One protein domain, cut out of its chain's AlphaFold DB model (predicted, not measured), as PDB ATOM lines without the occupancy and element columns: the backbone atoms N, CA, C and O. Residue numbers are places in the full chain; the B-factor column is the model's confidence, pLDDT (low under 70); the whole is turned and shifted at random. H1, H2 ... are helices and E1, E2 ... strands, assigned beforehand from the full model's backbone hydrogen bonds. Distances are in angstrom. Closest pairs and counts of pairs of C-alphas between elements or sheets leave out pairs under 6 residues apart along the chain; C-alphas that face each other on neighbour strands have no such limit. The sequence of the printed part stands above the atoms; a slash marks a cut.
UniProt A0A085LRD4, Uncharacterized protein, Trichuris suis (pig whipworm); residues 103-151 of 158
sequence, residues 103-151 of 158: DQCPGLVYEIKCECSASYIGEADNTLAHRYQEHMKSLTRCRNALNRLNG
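This is residues 103 to 151 of the 158 residues of an uncharacterized protein of Trichuris suis (pig whipworm) (UniProt A0A085LRD4). A two-stranded antiparallel hairpin, E1 and E2, and one long helix, H1, make a V, meeting near one end of each; most of H1, from residue 133 on, sticks out free. The printed part has 49 residues, in the order E1, E2, H1, a mixed class of helix and strands. It is loose, with a radius of gyration of the C-alphas of 13.6 A, and flat, spanning 42 by 25 by 12 A.

Look first at the hairpin of E1, residues 108 to 113, and E2, residues 119 to 124: they are antiparallel at 157 degrees, with N 112 and O 120 within hydrogen-bond range at 2.8 A. From H1, residues 128 to 149, the closest C-alphas to E2 are Arg 131 and Ala 124, 6.0 A apart; to E1, Leu 128 and Leu 108, 7.6 A. In H1 every O i to N i+4 pair is within hydrogen-bond range.

Find C-alpha 108 at (186.183, 309.362, 281.110), where E1 begins its 16.3 A; E2 covers 15.9 A. H1 runs 31.9 A to C-alpha 149 at (198.514, 304.188, 247.398).

The farthest C-alphas, Cys 105 and Gly 151, are 42.5 A apart. The printed part has no cut, both links are tight, and no printed residue is under 70 in pLDDT.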
ATOM      1  N   ASP A 103     180.142 315.380 279.877       71.88
ATOM      2  CA  ASP A 103     180.693 315.572 278.530       71.88
ATOM      3  C   ASP A 103     182.005 316.380 278.510       71.88
ATOM      4  O   ASP A 103     182.763 316.345 277.536       71.88
ATOM      5  N   GLN A 104     182.275 317.116 279.589       76.50
ATOM      6  CA  GLN A 104     183.444 317.976 279.757       76.50
ATOM      7  C   GLN A 104     184.426 317.426 280.803       76.50
ATOM      8  O   GLN A 104     185.465 318.040 281.050       76.50
ATOM      9  N   CYS A 105     184.127 316.276 281.414       79.31
ATOM     10  CA  CYS A 105     185.003 315.651 282.395       79.31
ATOM     11  C   CYS A 105     186.216 314.990 281.712       79.31
ATOM     12  O   CYS A 105     186.032 314.175 280.811       79.31
ATOM     13  N   PRO A 106     187.453 315.280 282.147       82.69
ATOM     14  CA  PRO A 106     188.619 314.497 281.754       82.69
ATOM     15  C   PRO A 106     188.625 313.119 282.432       82.69
ATOM     16  O   PRO A 106     188.020 312.941 283.492       82.69
ATOM     17  N   GLY A 107     189.327 312.152 281.839       84.19
ATOM     18  CA  GLY A 107     189.502 310.802 282.390       84.19
ATOM     19  C   GLY A 107     188.254 309.921 282.301       84.19
ATOM     20  O   GLY A 107     188.067 309.021 283.120       84.19
ATOM     21  N   LEU A 108     187.353 310.203 281.353       88.44
ATOM     22  CA  LEU A 108     186.183 309.362 281.110       88.44
ATOM     23  C   LEU A 108     186.534 308.194 280.183       88.44
ATOM     24  O   LEU A 108     187.294 308.334 279.222       88.44
ATOM     25  N   VAL A 109     185.929 307.040 280.457       91.19
ATOM     26  CA  VAL A 109     185.954 305.874 279.572       91.19
ATOM     27  C   VAL A 109     184.691 305.902 278.719       91.19
ATOM     28  O   VAL A 109     183.591 306.066 279.251       91.19
ATOM     29  N   TYR A 110     184.841 305.745 277.406       89.62
ATOM     30  CA  TYR A 110     183.730 305.739 276.455       89.62
ATOM     31  C   TYR A 110     183.743 304.482 275.585       89.62
ATOM     32  O   TYR A 110     184.779 303.849 275.375       89.62
ATOM     33  N   GLU A 111     182.568 304.145 275.060       93.44
ATOM     34  CA  GLU A 111     182.338 303.029 274.148       93.44
ATOM     35  C   GLU A 111     181.719 303.560 272.849       93.44
ATOM     36  O   GLU A 111     180.704 304.258 272.875       93.44
ATOM     37  N   ILE A 112     182.316 303.220 271.707       91.19
ATOM     38  CA  ILE A 112     181.755 303.469 270.376       91.19
ATOM     39  C   ILE A 112     181.231 302.142 269.836       91.19
ATOM     40  O   ILE A 112     182.012 301.211 269.630       91.19
ATOM     41  N   LYS A 113     179.923 302.063 269.585       94.69
ATOM     42  CA  LYS A 113     179.271 300.879 269.013       94.69
ATOM     43  C   LYS A 113     179.128 301.023 267.501       94.69
ATOM     44  O   LYS A 113     178.628 302.034 267.019       94.69
ATOM     45  N   CYS A 114     179.561 300.003 266.771       91.19
ATOM     46  CA  CYS A 114     179.315 299.838 265.343       91.19
ATOM     47  C   CYS A 114     177.981 299.119 265.128       91.19
ATOM     48  O   CYS A 114     177.631 298.216 265.888       91.19
ATOM     49  N   GLU A 115     177.292 299.423 264.030       93.00
ATOM     50  CA  GLU A 115     176.147 298.627 263.552       93.00
ATOM     51  C   GLU A 115     176.531 297.160 263.282       93.00
ATOM     52  O   GLU A 115     175.708 296.259 263.380       93.00
ATOM     53  N   CYS A 116     177.814 296.909 263.020       92.38
ATOM     54  CA  CYS A 116     178.414 295.601 262.788       92.38
ATOM     55  C   CYS A 116     178.707 294.783 264.064       92.38
ATOM     56  O   CYS A 116     179.528 293.869 264.027       92.38
ATOM     57  N   SER A 117     178.102 295.131 265.204       91.12
ATOM     58  CA  SER A 117     178.340 294.518 266.527       91.12
ATOM     59  C   SER A 117     179.765 294.665 267.083       91.12
ATOM     60  O   SER A 117     180.054 294.166 268.168       91.12
ATOM     61  N   ALA A 118     180.663 295.360 266.382       93.62
ATOM     62  CA  ALA A 118     181.976 295.713 266.907       93.62
ATOM     63  C   ALA A 118     181.869 296.888 267.891       93.62
ATOM     64  O   ALA A 118     181.080 297.814 267.691       93.62
ATOM     65  N   SER A 119     182.705 296.882 268.924       94.56
ATOM     66  CA  SER A 119     182.791 297.963 269.907       94.56
ATOM     67  C   SER A 119     184.236 298.405 270.092       94.56
ATOM     68  O   SER A 119     185.134 297.570 270.208       94.56
ATOM     69  N   TYR A 120     184.457 299.712 270.174       90.75
ATOM     70  CA  TYR A 120     185.736 300.293 270.570       90.75
ATOM     71  C   TYR A 120     185.591 300.953 271.938       90.75
ATOM     72  O   TYR A 120     184.725 301.808 272.117       90.75
ATOM     73  N   ILE A 121     186.444 300.569 272.886       93.56
ATOM     74  CA  ILE A 121     186.501 301.165 274.222       93.56
ATOM     75  C   ILE A 121     187.807 301.941 274.328       93.56
ATOM     76  O   ILE A 121     188.876 301.412 274.023       93.56
ATOM     77  N   GLY A 122     187.717 303.193 274.762       90.44
ATOM     78  CA  GLY A 122     188.875 304.051 274.948       90.44
ATOM     79  C   GLY A 122     188.722 304.963 276.154       90.44
ATOM     80  O   GLY A 122     187.614 305.255 276.602       90.44
ATOM     81  N   GLU A 123     189.855 305.432 276.657       91.44
ATOM     82  CA  GLU A 123     189.926 306.500 277.649       91.44
ATOM     83  C   GLU A 123     190.168 307.843 276.943       91.44
ATOM     84  O   GLU A 123     190.803 307.909 275.877       91.44
ATOM     85  N   ALA A 124     189.591 308.910 277.492       89.06
ATOM     86  CA  ALA A 124     189.823 310.281 277.065       89.06
ATOM     87  C   ALA A 124     190.533 311.055 278.181       89.06
ATOM     88  O   ALA A 124     189.938 311.322 279.222       89.06
ATOM     89  N   ASP A 125     191.782 311.462 277.939       84.56
ATOM     90  CA  ASP A 125     192.561 312.272 278.891       84.56
ATOM     91  C   ASP A 125     191.976 313.687 279.061       84.56
ATOM     92  O   ASP A 125     192.035 314.274 280.137       84.56
ATOM     93  N   ASN A 126     191.374 314.219 277.991       86.19
ATOM     94  CA  ASN A 126     190.684 315.513 277.942       86.19
ATOM     95  C   ASN A 126     189.160 315.302 277.817       86.19
ATOM     96  O   ASN A 126     188.609 314.335 278.330       86.19
ATOM     97  N   THR A 127     188.453 316.187 277.109       88.94
ATOM     98  CA  THR A 127     187.017 316.034 276.839       88.94
ATOM     99  C   THR A 127     186.741 314.977 275.766       88.94
ATOM    100  O   THR A 127     187.544 314.759 274.850       88.94
ATOM    101  N   LEU A 128     185.552 314.366 275.819       89.75
ATOM    102  CA  LEU A 128     185.104 313.403 274.806       89.75
ATOM    103  C   LEU A 128     185.084 314.023 273.399       89.75
ATOM    104  O   LEU A 128     185.479 313.380 272.427       89.75
ATOM    105  N   ALA A 129     184.692 315.298 273.293       88.81
ATOM    106  CA  ALA A 129     184.682 316.038 272.032       88.81
ATOM    107  C   ALA A 129     186.087 316.167 271.418       88.81
ATOM    108  O   ALA A 129     186.256 315.954 270.217       88.81
ATOM    109  N   HIS A 130     187.103 316.464 272.235       90.06
ATOM    110  CA  HIS A 130     188.488 316.522 271.768       90.06
ATOM    111  C   HIS A 130     188.950 315.153 271.256       90.06
ATOM    112  O   HIS A 130     189.483 315.044 270.151       90.06
ATOM    113  N   ARG A 131     188.668 314.089 272.018       91.69
ATOM    114  CA  ARG A 131     189.028 312.716 271.643       91.69
ATOM    115  C   ARG A 131     188.355 312.269 270.343       91.69
ATOM    116  O   ARG A 131     188.984 311.637 269.497       91.69
ATOM    117  N   TYR A 132     187.095 312.646 270.145       90.00
ATOM    118  CA  TYR A 132     186.371 312.390 268.903       90.00
ATOM    119  C   TYR A 132     187.040 313.062 267.692       90.00
ATOM    120  O   TYR A 132     187.227 312.428 266.652       90.00
ATOM    121  N   GLN A 133     187.470 314.321 267.824       91.69
ATOM    122  CA  GLN A 133     188.171 315.025 266.746       91.69
ATOM    123  C   GLN A 133     189.513 314.371 266.389       91.69
ATOM    124  O   GLN A 133     189.862 314.298 265.209       91.69
ATOM    125  N   GLU A 134     190.265 313.875 267.374       92.12
ATOM    126  CA  GLU A 134     191.506 313.124 267.139       92.12
ATOM    127  C   GLU A 134     191.262 311.848 266.328       92.12
ATOM    128  O   GLU A 134     191.995 311.567 265.372       92.12
ATOM    129  N   HIS A 135     190.204 311.103 266.661       91.75
ATOM    130  CA  HIS A 135     189.803 309.921 265.897       91.75
ATOM    131  C   HIS A 135     189.457 310.273 264.455       91.75
ATOM    132  O   HIS A 135     189.986 309.654 263.531       91.75
ATOM    133  N   MET A 136     188.647 311.312 264.235       92.44
ATOM    134  CA  MET A 136     188.283 311.756 262.884       92.44
ATOM    135  C   MET A 136     189.505 312.191 262.063       92.44
ATOM    136  O   MET A 136     189.629 311.825 260.891       92.44
ATOM    137  N   LYS A 137     190.452 312.913 262.675       93.50
ATOM    138  CA  LYS A 137     191.729 313.272 262.032       93.50
ATOM    139  C   LYS A 137     192.539 312.030 261.663       93.50
ATOM    140  O   LYS A 137     193.081 311.960 260.559       93.50
ATOM    141  N   SER A 138     192.585 311.035 262.546       91.00
ATOM    142  CA  SER A 138     193.312 309.781 262.320       91.00
ATOM    143  C   SER A 138     192.702 308.972 261.172       91.00
ATOM    144  O   SER A 138     193.425 308.559 260.264       91.00
ATOM    145  N   LEU A 139     191.372 308.833 261.139       91.50
ATOM    146  CA  LEU A 139     190.649 308.195 260.035       91.50
ATOM    147  C   LEU A 139     190.870 308.930 258.709       91.50
ATOM    148  O   LEU A 139     191.142 308.299 257.689       91.50
ATOM    149  N   THR A 140     190.820 310.263 258.727       92.19
ATOM    150  CA  THR A 140     191.090 311.091 257.543       92.19
ATOM    151  C   THR A 140     192.514 310.871 257.032       92.19
ATOM    152  O   THR A 140     192.722 310.694 255.832       92.19
ATOM    153  N   ARG A 141     193.504 310.803 257.934       91.50
ATOM    154  CA  ARG A 141     194.899 310.499 257.585       91.50
ATOM    155  C   ARG A 141     195.034 309.121 256.936       91.50
ATOM    156  O   ARG A 141     195.690 309.015 255.902       91.50
ATOM    157  N   CYS A 142     194.401 308.094 257.503       89.69
ATOM    158  CA  CYS A 142     194.400 306.741 256.940       89.69
ATOM    159  C   CYS A 142     193.749 306.703 255.553       89.69
ATOM    160  O   CYS A 142     194.316 306.137 254.622       89.69
ATOM    161  N   ARG A 143     192.603 307.371 255.382       90.06
ATOM    162  CA  ARG A 143     191.908 307.458 254.091       90.06
ATOM    163  C   ARG A 143     192.748 308.171 253.032       90.06
ATOM    164  O   ARG A 143     192.844 307.702 251.905       90.06
ATOM    165  N   ASN A 144     193.416 309.261 253.405       88.81
ATOM    166  CA  ASN A 144     194.326 309.976 252.513       88.81
ATOM    167  C   ASN A 144     195.549 309.129 252.131       88.81
ATOM    168  O   ASN A 144     195.984 309.179 250.984       88.81
ATOM    169  N   ALA A 145     196.099 308.341 253.060       88.50
ATOM    170  CA  ALA A 145     197.185 307.410 252.760       88.50
ATOM    171  C   ALA A 145     196.739 306.314 251.776       88.50
ATOM    172  O   ALA A 145     197.436 306.072 250.794       88.50
ATOM    173  N   LEU A 146     195.554 305.727 251.980       90.19
ATOM    174  CA  LEU A 146     194.957 304.766 251.044       90.19
ATOM    175  C   LEU A 146     194.757 305.371 249.650       90.19
ATOM    176  O   LEU A 146     195.124 304.757 248.655       90.19
ATOM    177  N   ASN A 147     194.247 306.601 249.569       87.81
ATOM    178  CA  ASN A 147     194.075 307.290 248.289       87.81
ATOM    179  C   ASN A 147     195.407 307.495 247.552       87.81
ATOM    180  O   ASN A 147     195.457 307.310 246.341       87.81
ATOM    181  N   ARG A 148     196.489 307.827 248.270       85.81
ATOM    182  CA  ARG A 148     197.833 307.963 247.679       85.81
ATOM    183  C   ARG A 148     198.364 306.634 247.142       85.81
ATOM    184  O   ARG A 148     198.950 306.622 246.068       85.81
ATOM    185  N   LEU A 149     198.143 305.532 247.863       87.25
ATOM    186  CA  LEU A 149     198.514 304.188 247.398       87.25
ATOM    187  C   LEU A 149     197.738 303.787 246.136       87.25
ATOM    188  O   LEU A 149     198.296 303.150 245.252       87.25
ATOM    189  N   ASN A 150     196.483 304.223 246.027       87.88
ATOM    190  CA  ASN A 150     195.626 303.967 244.872       87.88
ATOM    191  C   ASN A 150     195.844 304.956 243.704       87.88
ATOM    192  O   ASN A 150     195.056 304.960 242.762       87.88
ATOM    193  N   GLY A 151     196.875 305.811 243.753       81.81
ATOM    194  CA  GLY A 151     197.199 306.765 242.683       81.81
ATOM    195  C   GLY A 151     196.267 307.981 242.584       81.81
ATOM    196  O   GLY A 151     196.285 308.688 241.579       81.81
TER     197      GLY A 151